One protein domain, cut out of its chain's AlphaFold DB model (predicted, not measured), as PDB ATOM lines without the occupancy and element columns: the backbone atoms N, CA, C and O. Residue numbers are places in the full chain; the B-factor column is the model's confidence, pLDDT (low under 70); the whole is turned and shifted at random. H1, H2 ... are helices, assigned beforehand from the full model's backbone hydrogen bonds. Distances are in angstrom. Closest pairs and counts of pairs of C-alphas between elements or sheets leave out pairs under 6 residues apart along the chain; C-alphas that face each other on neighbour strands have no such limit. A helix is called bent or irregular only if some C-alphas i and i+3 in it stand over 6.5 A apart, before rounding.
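AT A GLANCE: This is residues 252 to 272 and 306 to 406 of the 1147 residues of the protein "Tethering factor for nuclear proteasome STS1" of Fomitopsis rosea (UniProt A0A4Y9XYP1). One arm of the bent helix H3, H3b, forms an up-and-down bundle with H2, H4 and H5, each running against the one before. H1 lies outside it and packs on H3a, the other arm. The printed part has 122 residues with five named helices, H1 to H5, and is all helix. It is compact, with a radius of gyration of the C-alphas of 15.3 A and spans of 51 by 35 by 21 A.

IN THESE COORDINATES: Find H3, residues 330 to 361, assigned as one helix by its hydrogen bonds but bent: C-alphas 339 and 342 are 7.3 A apart. Its arms are H3a, 330 to 339, and H3b, 342 to 361, 27.6 A long. H1, 252 to 272, starts at (264.230, 302.461, 360.643) and spans 30.2 A. H2 is 311 to 326, H4 368 to 381; H5, 391 to 402, ends at (274.387, 340.117, 370.128).

HOW THE PARTS SIT: H3b touches H5, closest C-alphas Asp 356 and Arg 402, 6.4 A. H3b touches H2 at Val 355 and Pro 311, closest C-alphas, 7.0 A. H4 and H5 form a hairpin. H1 touches H3a, closest C-alphas Ile 259 and Leu 336, 6.5 A. Every O i to N i+4 pair is within hydrogen-bond range in H2, H3b, H4 and H5, against 13 of 17 in H1 and 3 of 6 in H3a.

THE WHOLE: Residues 273 to 305 are cut out; C-alphas 272 and 306 are 11.4 A apart. Of the links printed whole, none is long. Confidence is under 70 at, among them, residues 360 to 365 and 402 to 406.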
ATOM      1  N   LEU A 252     264.106 301.918 359.289       83.56
ATOM      2  CA  LEU A 252     264.230 302.461 360.643       83.56
ATOM      3  C   LEU A 252     264.581 301.389 361.682       83.56
ATOM      4  O   LEU A 252     265.392 301.655 362.567       83.56
ATOM      5  N   SER A 253     264.038 300.170 361.573       84.50
ATOM      6  CA  SER A 253     264.379 299.074 362.493       84.50
ATOM      7  C   SER A 253     265.855 298.659 362.407       84.50
ATOM      8  O   SER A 253     266.478 298.432 363.444       84.50
ATOM      9  N   ARG A 254     266.443 298.657 361.197       84.00
ATOM     10  CA  ARG A 254     267.881 298.416 360.973       84.00
ATOM     11  C   ARG A 254     268.760 299.576 361.435       84.00
ATOM     12  O   ARG A 254     269.850 299.338 361.941       84.00
ATOM     13  N   LEU A 255     268.301 300.817 361.272       87.31
ATOM     14  CA  LEU A 255     269.053 302.008 361.681       87.31
ATOM     15  C   LEU A 255     269.039 302.231 363.199       87.31
ATOM     16  O   LEU A 255     269.976 302.817 363.732       87.31
ATOM     17  N   ARG A 256     268.000 301.774 363.911       88.25
ATOM     18  CA  ARG A 256     267.777 302.080 365.336       88.25
ATOM     19  C   ARG A 256     268.967 301.781 366.268       88.25
ATOM     20  O   ARG A 256     269.221 302.629 367.123       88.25
ATOM     21  N   PRO A 257     269.726 300.673 366.128       87.88
ATOM     22  CA  PRO A 257     270.950 300.458 366.903       87.88
ATOM     23  C   PRO A 257     271.998 301.547 366.643       87.88
ATOM     24  O   PRO A 257     272.487 302.159 367.583       87.88
ATOM     25  N   HIS A 258     272.261 301.882 365.379       88.44
ATOM     26  CA  HIS A 258     273.260 302.888 365.003       88.44
ATOM     27  C   HIS A 258     272.828 304.327 365.323       88.44
ATOM     28  O   HIS A 258     273.669 305.175 365.617       88.44
ATOM     29  N   ILE A 259     271.518 304.605 365.330       88.38
ATOM     30  CA  ILE A 259     270.955 305.852 365.864       88.38
ATOM     31  C   ILE A 259     271.265 305.942 367.362       88.38
ATOM     32  O   ILE A 259     271.773 306.967 367.813       88.38
ATOM     33  N   ASN A 260     271.028 304.869 368.125       88.56
ATOM     34  CA  ASN A 260     271.362 304.826 369.550       88.56
ATOM     35  C   ASN A 260     272.878 304.969 369.791       88.56
ATOM     36  O   ASN A 260     273.262 305.741 370.665       88.56
ATOM     37  N   ASP A 261     273.729 304.301 369.001       87.50
ATOM     38  CA  ASP A 261     275.195 304.419 369.077       87.50
ATOM     39  C   ASP A 261     275.654 305.873 368.866       87.50
ATOM     40  O   ASP A 261     276.443 306.406 369.648       87.50
ATOM     41  N   PHE A 262     275.139 306.544 367.830       89.62
ATOM     42  CA  PHE A 262     275.485 307.935 367.525       89.62
ATOM     43  C   PHE A 262     274.937 308.918 368.575       89.62
ATOM     44  O   PHE A 262     275.645 309.845 368.977       89.62
ATOM     45  N   VAL A 263     273.721 308.696 369.088       88.00
ATOM     46  CA  VAL A 263     273.158 309.468 370.211       88.00
ATOM     47  C   VAL A 263     274.004 309.286 371.477       88.00
ATOM     48  O   VAL A 263     274.321 310.276 372.137       88.00
ATOM     49  N   ALA A 264     274.428 308.061 371.798       85.12
ATOM     50  CA  ALA A 264     275.281 307.769 372.950       85.12
ATOM     51  C   ALA A 264     276.679 308.397 372.805       85.12
ATOM     52  O   ALA A 264     277.184 309.003 373.754       85.12
ATOM     53  N   ALA A 265     277.277 308.345 371.609       85.38
ATOM     54  CA  ALA A 265     278.522 309.046 371.302       85.38
ATOM     55  C   ALA A 265     278.374 310.562 371.531       85.38
ATOM     56  O   ALA A 265     279.155 311.142 372.288       85.38
ATOM     57  N   CYS A 266     277.318 311.185 370.993       84.94
ATOM     58  CA  CYS A 266     277.012 312.597 371.234       84.94
ATOM     59  C   CYS A 266     276.878 312.911 372.733       84.94
ATOM     60  O   CYS A 266     277.521 313.836 373.225       84.94
ATOM     61  N   GLN A 267     276.087 312.132 373.476       82.00
ATOM     62  CA  GLN A 267     275.838 312.350 374.906       82.00
ATOM     63  C   GLN A 267     277.076 312.123 375.790       82.00
ATOM     64  O   GLN A 267     277.176 312.737 376.851       82.00
ATOM     65  N   SER A 268     278.027 311.283 375.365       83.25
ATOM     66  CA  SER A 268     279.256 311.007 376.122       83.25
ATOM     67  C   SER A 268     280.325 312.103 375.987       83.25
ATOM     68  O   SER A 268     280.931 312.475 376.993       83.25
ATOM     69  N   TYR A 269     280.533 312.667 374.790       83.75
ATOM     70  CA  TYR A 269     281.588 313.664 374.550       83.75
ATOM     71  C   TYR A 269     281.145 315.117 374.782       83.75
ATOM     72  O   TYR A 269     281.928 315.925 375.285       83.75
ATOM     73  N   LEU A 270     279.891 315.458 374.472       83.94
ATOM     74  CA  LEU A 270     279.345 316.819 374.579       83.94
ATOM     75  C   LEU A 270     279.523 317.478 375.974       83.94
ATOM     76  O   LEU A 270     279.892 318.657 376.013       83.94
ATOM     77  N   PRO A 271     279.378 316.775 377.120       83.38
ATOM     78  CA  PRO A 271     279.612 317.358 378.446       83.38
ATOM     79  C   PRO A 271     281.019 317.935 378.672       83.38
ATOM     80  O   PRO A 271     281.150 318.910 379.412       83.38
ATOM     81  N   TYR A 272     282.058 317.391 378.021       78.62
ATOM     82  CA  TYR A 272     283.454 317.834 378.186       78.62
ATOM     83  C   TYR A 272     283.766 319.185 377.520       78.62
ATOM     84  O   TYR A 272     284.827 319.762 377.776       78.62
ATOM     85  N   LYS A 306     289.323 321.985 385.802       44.31
ATOM     86  CA  LYS A 306     289.386 323.420 386.137       44.31
ATOM     87  C   LYS A 306     289.403 324.363 384.920       44.31
ATOM     88  O   LYS A 306     288.945 325.501 385.025       44.31
ATOM     89  N   ASP A 307     289.886 323.877 383.776       53.78
ATOM     90  CA  ASP A 307     289.995 324.629 382.525       53.78
ATOM     91  C   ASP A 307     288.792 324.375 381.604       53.78
ATOM     92  O   ASP A 307     288.693 323.358 380.902       53.78
ATOM     93  N   ARG A 308     287.868 325.346 381.585       64.12
ATOM     94  CA  ARG A 308     286.785 325.418 380.592       64.12
ATOM     95  C   ARG A 308     287.394 325.483 379.188       64.12
ATOM     96  O   ARG A 308     288.350 326.229 378.986       64.12
ATOM     97  N   SER A 309     286.829 324.733 378.239       71.56
ATOM     98  CA  SER A 309     287.282 324.728 376.840       71.56
ATOM     99  C   SER A 309     287.305 326.139 376.246       71.56
ATOM    100  O   SER A 309     286.576 327.036 376.681       71.56
ATOM    101  N   HIS A 310     288.140 326.356 375.237       80.50
ATOM    102  CA  HIS A 310     288.154 327.608 374.497       80.50
ATOM    103  C   HIS A 310     286.917 327.688 373.577       80.50
ATOM    104  O   HIS A 310     286.528 326.677 372.988       80.50
ATOM    105  N   PRO A 311     286.287 328.866 373.361       85.56
ATOM    106  CA  PRO A 311     285.105 328.971 372.499       85.56
ATOM    107  C   PRO A 311     285.295 328.430 371.076       85.56
ATOM    108  O   PRO A 311     284.332 327.937 370.498       85.56
ATOM    109  N   THR A 312     286.513 328.448 370.524       86.19
ATOM    110  CA  THR A 312     286.804 327.802 369.228       86.19
ATOM    111  C   THR A 312     286.661 326.279 369.270       86.19
ATOM    112  O   THR A 312     286.161 325.707 368.312       86.19
ATOM    113  N   GLU A 313     287.063 325.617 370.356       85.44
ATOM    114  CA  GLU A 313     287.027 324.151 370.484       85.44
ATOM    115  C   GLU A 313     285.582 323.661 370.595       85.44
ATOM    116  O   GLU A 313     285.149 322.801 369.829       85.44
ATOM    117  N   THR A 314     284.801 324.290 371.483       88.44
ATOM    118  CA  THR A 314     283.360 324.030 371.599       88.44
ATOM    119  C   THR A 314     282.635 324.337 370.287       88.44
ATOM    120  O   THR A 314     281.762 323.569 369.894       88.44
ATOM    121  N   PHE A 315     283.008 325.408 369.567       90.88
ATOM    122  CA  PHE A 315     282.438 325.678 368.243       90.88
ATOM    123  C   PHE A 315     282.725 324.537 367.262       90.88
ATOM    124  O   PHE A 315     281.808 324.074 366.592       90.88
ATOM    125  N   LEU A 316     283.981 324.083 367.169       89.44
ATOM    126  CA  LEU A 316     284.375 323.037 366.226       89.44
ATOM    127  C   LEU A 316     283.585 321.747 366.482       89.44
ATOM    128  O   LEU A 316     282.964 321.244 365.548       89.44
ATOM    129  N   LEU A 317     283.492 321.297 367.739       90.00
ATOM    130  CA  LEU A 317     282.702 320.115 368.102       90.00
ATOM    131  C   LEU A 317     281.211 320.280 367.763       90.00
ATOM    132  O   LEU A 317     280.630 319.406 367.123       90.00
ATOM    133  N   LEU A 318     280.589 321.401 368.151       90.31
ATOM    134  CA  LEU A 318     279.170 321.651 367.864       90.31
ATOM    135  C   LEU A 318     278.901 321.768 366.355       90.31
ATOM    136  O   LEU A 318     277.862 321.305 365.887       90.31
ATOM    137  N   SER A 319     279.828 322.344 365.583       89.62
ATOM    138  CA  SER A 319     279.703 322.462 364.127       89.62
ATOM    139  C   SER A 319     279.863 321.116 363.410       89.62
ATOM    140  O   SER A 319     279.051 320.820 362.537       89.62
ATOM    141  N   SER A 320     280.808 320.264 363.834       89.88
ATOM    142  CA  SER A 320     280.927 318.868 363.376       89.88
ATOM    143  C   SER A 320     279.642 318.096 363.679       89.88
ATOM    144  O   SER A 320     279.008 317.591 362.757       89.88
ATOM    145  N   LEU A 321     279.182 318.083 364.936       89.81
ATOM    146  CA  LEU A 321     277.969 317.367 365.352       89.81
ATOM    147  C   LEU A 321     276.740 317.824 364.543       89.81
ATOM    148  O   LEU A 321     276.009 316.994 364.003       89.81
ATOM    149  N   THR A 322     276.552 319.139 364.384       89.62
ATOM    150  CA  THR A 322     275.447 319.703 363.587       89.62
ATOM    151  C   THR A 322     275.551 319.285 362.113       89.62
ATOM    152  O   THR A 322     274.556 318.853 361.535       89.62
ATOM    153  N   ALA A 323     276.748 319.325 361.516       88.69
ATOM    154  CA  ALA A 323     276.969 318.873 360.143       88.69
ATOM    155  C   ALA A 323     276.725 317.363 359.966       88.69
ATOM    156  O   ALA A 323     276.101 316.962 358.987       88.69
ATOM    157  N   HIS A 324     277.135 316.514 360.917       89.19
ATOM    158  CA  HIS A 324     276.860 315.074 360.858       89.19
ATOM    159  C   HIS A 324     275.363 314.763 360.911       89.19
ATOM    160  O   HIS A 324     274.937 313.845 360.221       89.19
ATOM    161  N   VAL A 325     274.565 315.525 361.672       87.12
ATOM    162  CA  VAL A 325     273.096 315.388 361.694       87.12
ATOM    163  C   VAL A 325     272.474 315.833 360.364       87.12
ATOM    164  O   VAL A 325     271.629 315.121 359.826       87.12
ATOM    165  N   LEU A 326     272.910 316.970 359.806       85.06
ATOM    166  CA  LEU A 326     272.401 317.492 358.528       85.06
ATOM    167  C   LEU A 326     272.789 316.625 357.314       85.06
ATOM    168  O   LEU A 326     272.047 316.582 356.338       85.06
ATOM    169  N   ASN A 327     273.910 315.904 357.388       87.12
ATOM    170  CA  ASN A 327     274.405 315.034 356.315       87.12
ATOM    171  C   ASN A 327     273.842 313.595 356.354       87.12
ATOM    172  O   ASN A 327     274.243 312.769 355.532       87.12
ATOM    173  N   GLN A 328     272.931 313.260 357.279       86.88
ATOM    174  CA  GLN A 328     272.228 311.967 357.259       86.88
ATOM    175  C   GLN A 328     271.079 311.947 356.227       86.88
ATOM    176  O   GLN A 328     270.490 312.997 355.959       86.88
ATOM    177  N   PRO A 329     270.679 310.770 355.700       84.94
ATOM    178  CA  PRO A 329     269.487 310.628 354.857       84.94
ATOM    179  C   PRO A 329     268.208 311.125 355.549       84.94
ATOM    180  O   PRO A 329     268.054 310.956 356.758       84.94
ATOM    181  N   ALA A 330     267.246 311.667 354.796       80.25
ATOM    182  CA  ALA A 330     266.051 312.323 355.351       80.25
ATOM    183  C   ALA A 330     265.217 311.446 356.316       80.25
ATOM    184  O   ALA A 330     264.738 311.945 357.335       80.25
ATOM    185  N   LEU A 331     265.099 310.139 356.046       81.25
ATOM    186  CA  LEU A 331     264.425 309.178 356.935       81.25
ATOM    187  C   LEU A 331     265.222 308.910 358.228       81.25
ATOM    188  O   LEU A 331     264.648 308.664 359.284       81.25
ATOM    189  N   THR A 332     266.551 309.009 358.170       84.06
ATOM    190  CA  THR A 332     267.407 308.955 359.366       84.06
ATOM    191  C   THR A 332     267.267 310.244 360.176       84.06
ATOM    192  O   THR A 332     267.172 310.190 361.400       84.06
ATOM    193  N   GLN A 333     267.190 311.406 359.513       85.00
ATOM    194  CA  GLN A 333     267.001 312.697 360.181       85.00
ATOM    195  C   GLN A 333     265.683 312.764 360.962       85.00
ATOM    196  O   GLN A 333     265.692 313.219 362.102       85.00
ATOM    197  N   SER A 334     264.563 312.304 360.398       83.88
ATOM    198  CA  SER A 334     263.257 312.385 361.072       83.88
ATOM    199  C   SER A 334     263.198 311.569 362.372       83.88
ATOM    200  O   SER A 334     262.533 311.983 363.320       83.88
ATOM    201  N   ALA A 335     263.950 310.466 362.461       84.31
ATOM    202  CA  ALA A 335     264.119 309.694 363.693       84.31
ATOM    203  C   ALA A 335     265.184 310.281 364.646       84.31
ATOM    204  O   ALA A 335     265.009 310.248 365.863       84.31
ATOM    205  N   LEU A 336     266.283 310.822 364.110       85.69
ATOM    206  CA  LEU A 336     267.441 311.282 364.887       85.69
ATOM    207  C   LEU A 336     267.259 312.682 365.500       85.69
ATOM    208  O   LEU A 336     267.629 312.919 366.652       85.69
ATOM    209  N   VAL A 337     266.710 313.622 364.729       85.56
ATOM    210  CA  VAL A 337     266.617 315.044 365.096       85.56
ATOM    211  C   VAL A 337     265.831 315.262 366.402       85.56
ATOM    212  O   VAL A 337     266.354 315.983 367.256       85.56
ATOM    213  N   PRO A 338     264.677 314.607 366.662       85.12
ATOM    214  CA  PRO A 338     263.960 314.749 367.935       85.12
ATOM    215  C   PRO A 338     264.772 314.347 369.178       85.12
ATOM    216  O   PRO A 338     264.533 314.885 370.258       85.12
ATOM    217  N   MET A 339     265.738 313.430 369.044       81.75
ATOM    218  CA  MET A 339     266.541 312.917 370.165       81.75
ATOM    219  C   MET A 339     267.756 313.797 370.506       81.75
ATOM    220  O   MET A 339     268.238 313.750 371.637       81.75
ATOM    221  N   ILE A 340     268.262 314.587 369.549       85.38
ATOM    222  CA  ILE A 340     269.495 315.385 369.709       85.38
ATOM    223  C   ILE A 340     269.225 316.896 369.695       85.38
ATOM    224  O   ILE A 340     269.832 317.631 370.481       85.38
ATOM    225  N   LEU A 341     268.324 317.381 368.832       84.94
ATOM    226  CA  LEU A 341     268.153 318.814 368.570       84.94
ATOM    227  C   LEU A 341     267.839 319.657 369.819       84.94
ATOM    228  O   LEU A 341     268.453 320.721 369.941       84.94
ATOM    229  N   PRO A 342     266.980 319.230 370.774       85.94
ATOM    230  CA  PRO A 342     266.711 320.024 371.972       85.94
ATOM    231  C   PRO A 342     267.989 320.340 372.755       85.94
ATOM    232  O   PRO A 342     268.242 321.501 373.079       85.94
ATOM    233  N   ARG A 343     268.852 319.335 372.972       83.88
ATOM    234  CA  ARG A 343     270.111 319.520 373.703       83.88
ATOM    235  C   ARG A 343     271.152 320.284 372.888       83.88
ATOM    236  O   ARG A 343     271.851 321.136 373.430       83.88
ATOM    237  N   LEU A 344     271.232 320.024 371.585       87.06
ATOM    238  CA  LEU A 344     272.136 320.735 370.678       87.06
ATOM    239  C   LEU A 344     271.848 322.249 370.666       87.06
ATOM    240  O   LEU A 344     272.772 323.061 370.707       87.06
ATOM    241  N   VAL A 345     270.569 322.636 370.690       86.88
ATOM    242  CA  VAL A 345     270.131 324.039 370.767       86.88
ATOM    243  C   VAL A 345     270.461 324.683 372.123       86.88
ATOM    244  O   VAL A 345     270.782 325.873 372.152       86.88
ATOM    245  N   GLU A 346     270.426 323.944 373.237       87.38
ATOM    246  CA  GLU A 346     270.891 324.443 374.546       87.38
ATOM    247  C   GLU A 346     272.392 324.763 374.535       87.38
ATOM    248  O   GLU A 346     272.788 325.857 374.942       87.38
ATOM    249  N   GLU A 347     273.227 323.852 374.024       88.88
ATOM    250  CA  GLU A 347     274.681 324.057 373.969       88.88
ATOM    251  C   GLU A 347     275.070 325.207 373.033       88.88
ATOM    252  O   GLU A 347     275.898 326.043 373.399       88.88
ATOM    253  N   TRP A 348     274.429 325.324 371.863       88.88
ATOM    254  CA  TRP A 348     274.632 326.470 370.973       88.88
ATOM    255  C   TRP A 348     274.233 327.799 371.634       88.88
ATOM    256  O   TRP A 348     274.952 328.789 371.488       88.88
ATOM    257  N   LYS A 349     273.134 327.845 372.401       87.38
ATOM    258  CA  LYS A 349     272.743 329.045 373.170       87.38
ATOM    259  C   LYS A 349     273.777 329.379 374.248       87.38
ATOM    260  O   LYS A 349     274.206 330.530 374.331       87.38
ATOM    261  N   ALA A 350     274.243 328.389 375.010       86.94
ATOM    262  CA  ALA A 350     275.270 328.580 376.034       86.94
ATOM    263  C   ALA A 350     276.622 329.029 375.438       86.94
ATOM    264  O   ALA A 350     277.296 329.893 376.006       86.94
ATOM    265  N   TRP A 351     276.991 328.519 374.257       90.06
ATOM    266  CA  TRP A 351     278.139 328.993 373.481       90.06
ATOM    267  C   TRP A 351     277.975 330.457 373.049       90.06
ATOM    268  O   TRP A 351     278.877 331.266 373.277       90.06
ATOM    269  N   LEU A 352     276.811 330.834 372.501       87.31
ATOM    270  CA  LEU A 352     276.508 332.217 372.109       87.31
ATOM    271  C   LEU A 352     276.559 333.182 373.303       87.31
ATOM    272  O   LEU A 352     277.153 334.256 373.191       87.31
ATOM    273  N   ASP A 353     275.991 332.807 374.453       84.62
ATOM    274  CA  ASP A 353     276.064 333.594 375.691       84.62
ATOM    275  C   ASP A 353     277.510 333.709 376.220       84.62
ATOM    276  O   ASP A 353     277.914 334.785 376.676       84.62
ATOM    277  N   ARG A 354     278.338 332.658 376.097       84.69
ATOM    278  CA  ARG A 354     279.766 332.730 376.453       84.69
ATOM    279  C   ARG A 354     280.551 333.634 375.501       84.69
ATOM    280  O   ARG A 354     281.380 334.411 375.974       84.69
ATOM    281  N   VAL A 355     280.293 333.599 374.192       83.62
ATOM    282  CA  VAL A 355     280.937 334.508 373.226       83.62
ATOM    283  C   VAL A 355     280.476 335.956 373.435       83.62
ATOM    284  O   VAL A 355     281.314 336.858 373.431       83.62
ATOM    285  N   ASP A 356     279.191 336.197 373.715       78.75
ATOM    286  CA  ASP A 356     278.675 337.515 374.117       78.75
ATOM    287  C   ASP A 356     279.378 338.025 375.389       78.75
ATOM    288  O   ASP A 356     279.841 339.167 375.433       78.75
ATOM    289  N   GLN A 357     279.559 337.170 376.401       77.69
ATOM    290  CA  GLN A 357     280.334 337.509 377.593       77.69
ATOM    291  C   GLN A 357     281.795 337.856 377.256       77.69
ATOM    292  O   GLN A 357     282.276 338.909 377.687       77.69
ATOM    293  N   VAL A 358     282.496 337.026 376.476       76.25
ATOM    294  CA  VAL A 358     283.906 337.265 376.116       76.25
ATOM    295  C   VAL A 358     284.063 338.574 375.335       76.25
ATOM    296  O   VAL A 358     284.923 339.389 375.666       76.25
ATOM    297  N   VAL A 359     283.217 338.817 374.332       70.19
ATOM    298  CA  VAL A 359     283.323 339.977 373.431       70.19
ATOM    299  C   VAL A 359     282.788 341.259 374.075       70.19
ATOM    300  O   VAL A 359     283.491 342.270 374.100       70.19
ATOM    301  N   ASN A 360     281.561 341.253 374.610       66.56
ATOM    302  CA  ASN A 360     280.899 342.467 375.102       66.56
ATOM    303  C   ASN A 360     281.189 342.786 376.584       66.56
ATOM    304  O   ASN A 360     281.046 343.950 376.964       66.56
ATOM    305  N   ARG A 361     281.593 341.814 377.424       66.56
ATOM    306  CA  ARG A 361     281.895 342.051 378.857       66.56
ATOM    307  C   ARG A 361     283.394 341.994 379.159       66.56
ATOM    308  O   ARG A 361     283.959 342.987 379.612       66.56
ATOM    309  N   GLU A 362     284.053 340.876 378.861       68.56
ATOM    310  CA  GLU A 362     285.486 340.656 379.142       68.56
ATOM    311  C   GLU A 362     286.399 341.388 378.133       68.56
ATOM    312  O   GLU A 362     287.572 341.652 378.405       68.56
ATOM    313  N   SER A 363     285.836 341.819 376.997       54.19
ATOM    314  CA  SER A 363     286.529 342.532 375.917       54.19
ATOM    315  C   SER A 363     287.705 341.743 375.315       54.19
ATOM    316  O   SER A 363     288.745 342.327 374.974       54.19
ATOM    317  N   GLY A 364     287.549 340.421 375.211       60.50
ATOM    318  CA  GLY A 364     288.402 339.545 374.409       60.50
ATOM    319  C   GLY A 364     288.244 339.818 372.909       60.50
ATOM    320  O   GLY A 364     287.302 340.484 372.476       60.50
ATOM    321  N   MET A 365     289.191 339.328 372.110       67.75
ATOM    322  CA  MET A 365     289.221 339.529 370.660       67.75
ATOM    323  C   MET A 365     289.511 338.200 369.964       67.75
ATOM    324  O   MET A 365     290.521 337.567 370.254       67.75
ATOM    325  N   PHE A 366     288.640 337.810 369.036       76.62
ATOM    326  CA  PHE A 366     288.831 336.642 368.175       76.62
ATOM    327  C   PHE A 366     289.393 337.060 366.809       76.62
ATOM    328  O   PHE A 366     289.227 338.206 366.381       76.62
ATOM    329  N   GLY A 367     290.056 336.130 366.116       73.19
ATOM    330  CA  GLY A 367     290.562 336.358 364.762       73.19
ATOM    331  C   GLY A 367     289.424 336.649 363.783       73.19
ATOM    332  O   GLY A 367     288.400 335.968 363.791       73.19
ATOM    333  N   SER A 368     289.592 337.650 362.914       67.25
ATOM    334  CA  SER A 368     288.559 338.036 361.940       67.25
ATOM    335  C   SER A 368     288.259 336.940 360.911       67.25
ATOM    336  O   SER A 368     287.159 336.899 360.371       67.25
ATOM    337  N   GLU A 369     289.209 336.041 360.659       73.19
ATOM    338  CA  GLU A 369     289.011 334.836 359.852       73.19
ATOM    339  C   GLU A 369     288.194 333.780 360.607       73.19
ATOM    340  O   GLU A 369     287.196 333.298 360.081       73.19
ATOM    341  N   THR A 370     288.527 333.517 361.876       79.12
ATOM    342  CA  THR A 370     287.790 332.606 362.768       79.12
ATOM    343  C   THR A 370     286.316 333.002 362.883       79.12
ATOM    344  O   THR A 370     285.435 332.186 362.635       79.12
ATOM    345  N   VAL A 371     286.043 334.284 363.158       81.56
ATOM    346  CA  VAL A 371     284.678 334.828 363.263       81.56
ATOM    347  C   VAL A 371     283.916 334.706 361.939       81.56
ATOM    348  O   VAL A 371     282.738 334.373 361.956       81.56
ATOM    349  N   ARG A 372     284.578 334.896 360.788       76.31
ATOM    350  CA  ARG A 372     283.970 334.699 359.458       76.31
ATOM    351  C   ARG A 372     283.722 333.237 359.103       76.31
ATOM    352  O   ARG A 372     282.933 332.970 358.201       76.31
ATOM    353  N   THR A 373     284.437 332.292 359.704       84.06
ATOM    354  CA  THR A 373     284.130 330.861 359.572       84.06
ATOM    355  C   THR A 373     282.906 330.519 360.417       84.06
ATOM    356  O   THR A 373     281.981 329.918 359.891       84.06
ATOM    357  N   TRP A 374     282.830 331.010 361.660       88.56
ATOM    358  CA  TRP A 374     281.633 330.861 362.500       88.56
ATOM    359  C   TRP A 374     280.383 331.476 361.850       88.56
ATOM    360  O   TRP A 374     279.338 330.838 361.804       88.56
ATOM    361  N   GLU A 375     280.507 332.687 361.299       83.12
ATOM    362  CA  GLU A 375     279.437 333.408 360.596       83.12
ATOM    363  C   GLU A 375     278.909 332.618 359.384       83.12
ATOM    364  O   GLU A 375     277.702 332.439 359.267       83.12
ATOM    365  N   ARG A 376     279.800 332.054 358.550       84.06
ATOM    366  CA  ARG A 376     279.409 331.214 357.402       84.06
ATOM    367  C   ARG A 376     278.708 329.926 357.818       84.06
ATOM    368  O   ARG A 376     277.618 329.679 357.328       84.06
ATOM    369  N   CYS A 377     279.265 329.159 358.754       84.19
ATOM    370  CA  CYS A 377     278.634 327.909 359.183       84.19
ATOM    371  C   CYS A 377     277.271 328.142 359.862       84.19
ATOM    372  O   CYS A 377     276.369 327.329 359.710       84.19
ATOM    373  N   LEU A 378     277.079 329.266 360.565       86.12
ATOM    374  CA  LEU A 378     275.770 329.634 361.119       86.12
ATOM    375  C   LEU A 378     274.768 330.078 360.037       86.12
ATOM    376  O   LEU A 378     273.592 329.734 360.141       86.12
ATOM    377  N   ASP A 379     275.203 330.799 358.997       83.06
ATOM    378  CA  ASP A 379     274.364 331.104 357.823       83.06
ATOM    379  C   ASP A 379     274.063 329.840 356.980       83.06
ATOM    380  O   ASP A 379     272.986 329.743 356.396       83.06
ATOM    381  N   GLU A 380     274.967 328.855 356.929       84.81
ATOM    382  CA  GLU A 380     274.767 327.536 356.299       84.81
ATOM    383  C   GLU A 380     273.743 326.696 357.085       84.81
ATOM    384  O   GLU A 380     272.762 326.226 356.514       84.81
ATOM    385  N   PHE A 381     273.889 326.578 358.410       84.38
ATOM    386  CA  PHE A 381     272.921 325.872 359.264       84.38
ATOM    387  C   PHE A 381     271.531 326.532 359.275       84.38
ATOM    388  O   PHE A 381     270.527 325.836 359.412       84.38
ATOM    389  N   ALA A 382     271.446 327.852 359.081       83.06
ATOM    390  CA  ALA A 382     270.179 328.577 358.961       83.06
ATOM    391  C   ALA A 382     269.440 328.356 357.622       83.06
ATOM    392  O   ALA A 382     268.314 328.827 357.475       83.06
ATOM    393  N   GLN A 383     270.045 327.658 356.651       81.12
ATOM    394  CA  GLN A 383     269.396 327.260 355.392       81.12
ATOM    395  C   GLN A 383     268.760 325.860 355.458       81.12
ATOM    396  O   GLN A 383     268.051 325.474 354.529       81.12
ATOM    397  N   ALA A 384     268.974 325.101 356.539       76.38
ATOM    398  CA  ALA A 384     268.348 323.796 356.735       76.38
ATOM    399  C   ALA A 384     266.836 323.930 356.998       76.38
ATOM    400  O   ALA A 384     266.413 324.676 357.881       76.38
ATOM    401  N   GLN A 385     266.020 323.182 356.251       64.94
ATOM    402  CA  GLN A 385     264.555 323.187 356.352       64.94
ATOM    403  C   GLN A 385     264.013 321.773 356.603       64.94
ATOM    404  O   GLN A 385     264.595 320.788 356.152       64.94
ATOM    405  N   GLY A 386     262.879 321.681 357.304       64.50
ATOM    406  CA  GLY A 386     262.253 320.414 357.696       64.50
ATOM    407  C   GLY A 386     262.690 319.895 359.074       64.50
ATOM    408  O   GLY A 386     263.613 320.414 359.700       64.50
ATOM    409  N   ASN A 387     261.975 318.880 359.579       62.62
ATOM    410  CA  ASN A 387     262.244 318.166 360.842       62.62
ATOM    411  C   ASN A 387     262.456 319.048 362.104       62.62
ATOM    412  O   ASN A 387     263.028 318.589 363.088       62.62
ATOM    413  N   GLY A 388     261.995 320.306 362.105       62.91
ATOM    414  CA  GLY A 388     262.193 321.261 363.209       62.91
ATOM    415  C   GLY A 388     263.551 321.981 363.222       62.91
ATOM    416  O   GLY A 388     263.827 322.752 364.141       62.91
ATOM    417  N   LEU A 389     264.390 321.783 362.197       72.56
ATOM    418  CA  LEU A 389     265.722 322.394 362.074       72.56
ATOM    419  C   LEU A 389     265.684 323.928 361.917       72.56
ATOM    420  O   LEU A 389     266.684 324.593 362.169       72.56
ATOM    421  N   GLU A 390     264.518 324.507 361.623       75.69
ATOM    422  CA  GLU A 390     264.246 325.956 361.598       75.69
ATOM    423  C   GLU A 390     264.683 326.688 362.885       75.69
ATOM    424  O   GLU A 390     265.022 327.871 362.861       75.69
ATOM    425  N   ILE A 391     264.762 325.987 364.023       76.50
ATOM    426  CA  ILE A 391     265.278 326.541 365.287       76.50
ATOM    427  C   ILE A 391     266.750 326.998 365.152       76.50
ATOM    428  O   ILE A 391     267.176 327.917 365.858       76.50
ATOM    429  N   LEU A 392     267.523 326.442 364.210       78.06
ATOM    430  CA  LEU A 392     268.891 326.883 363.907       78.06
ATOM    431  C   LEU A 392     268.930 328.312 363.327       78.06
ATOM    432  O   LEU A 392     269.864 329.063 363.621       78.06
ATOM    433  N   GLN A 393     267.882 328.752 362.618       80.25
ATOM    434  CA  GLN A 393     267.742 330.145 362.169       80.25
ATOM    435  C   GLN A 393     267.695 331.116 363.362       80.25
ATOM    436  O   GLN A 393     268.313 332.182 363.327       80.25
ATOM    437  N   GLN A 394     267.052 330.721 364.469       81.06
ATOM    438  CA  GLN A 394     266.991 331.533 365.691       81.06
ATOM    439  C   GLN A 394     268.376 331.713 366.335       81.06
ATOM    440  O   GLN A 394     268.671 332.783 366.868       81.06
ATOM    441  N   LEU A 395     269.250 330.699 366.268       80.75
ATOM    442  CA  LEU A 395     270.635 330.784 366.763       80.75
ATOM    443  C   LEU A 395     271.443 331.794 365.941       80.75
ATOM    444  O   LEU A 395     272.151 332.637 366.498       80.75
ATOM    445  N   ARG A 396     271.287 331.738 364.617       82.38
ATOM    446  CA  ARG A 396     271.911 332.656 363.665       82.38
ATOM    447  C   ARG A 396     271.438 334.099 363.873       82.38
ATOM    448  O   ARG A 396     272.263 335.010 363.925       82.38
ATOM    449  N   ASP A 397     270.144 334.332 364.071       78.81
ATOM    450  CA  ASP A 397     269.629 335.684 364.318       78.81
ATOM    451  C   ASP A 397     270.016 336.213 365.714       78.81
ATOM    452  O   ASP A 397     270.308 337.403 365.877       78.81
ATOM    453  N   HIS A 398     270.146 335.337 366.717       75.81
ATOM    454  CA  HIS A 398     270.687 335.684 368.038       75.81
ATOM    455  C   HIS A 398     272.177 336.053 367.977       75.81
ATOM    456  O   HIS A 398     272.603 337.028 368.609       75.81
ATOM    457  N   TRP A 399     272.963 335.335 367.163       81.19
ATOM    458  CA  TRP A 399     274.342 335.692 366.816       81.19
ATOM    459  C   TRP A 399     274.409 337.090 366.191       81.19
ATOM    460  O   TRP A 399     275.133 337.947 366.709       81.19
ATOM    461  N   VAL A 400     273.606 337.366 365.155       76.62
ATOM    462  CA  VAL A 400     273.535 338.685 364.497       76.62
ATOM    463  C   VAL A 400     273.184 339.793 365.501       76.62
ATOM    464  O   VAL A 400     273.847 340.836 365.530       76.62
ATOM    465  N   MET A 401     272.199 339.555 366.372       70.62
ATOM    466  CA  MET A 401     271.713 340.526 367.357       70.62
ATOM    467  C   MET A 401     272.755 340.881 368.431       70.62
ATOM    468  O   MET A 401     272.921 342.060 368.764       70.62
ATOM    469  N   ARG A 402     273.459 339.890 369.000       66.44
ATOM    470  CA  ARG A 402     274.387 340.117 370.128       66.44
ATOM    471  C   ARG A 402     275.832 340.380 369.704       66.44
ATOM    472  O   ARG A 402     276.480 341.286 370.250       66.44
ATOM    473  N   VAL A 403     276.330 339.604 368.740       62.38
ATOM    474  CA  VAL A 403     277.750 339.540 368.347       62.38
ATOM    475  C   VAL A 403     277.978 340.112 366.944       62.38
ATOM    476  O   VAL A 403     278.957 340.829 366.741       62.38
ATOM    477  N   GLY A 404     277.048 339.907 366.006       50.78
ATOM    478  CA  GLY A 404     277.168 340.307 364.596       50.78
ATOM    479  C   GLY A 404     277.453 341.793 364.365       50.78
ATOM    480  O   GLY A 404     278.125 342.140 363.403       50.78
ATOM    481  N   CYS A 405     277.085 342.681 365.298       49.25
ATOM    482  CA  CYS A 405     277.483 344.099 365.261       49.25
ATOM    483  C   CYS A 405     279.012 344.359 365.312       49.25
ATOM    484  O   CYS A 405     279.446 345.503 365.136       49.25
ATOM    485  N   VAL A 406     279.820 343.321 365.563       43.16
ATOM    486  CA  VAL A 406     281.290 343.328 365.500       43.16
ATOM    487  C   VAL A 406     281.812 342.868 364.128       43.16
ATOM    488  O   VAL A 406     282.860 343.359 363.702       43.16
TER     489      VAL A 406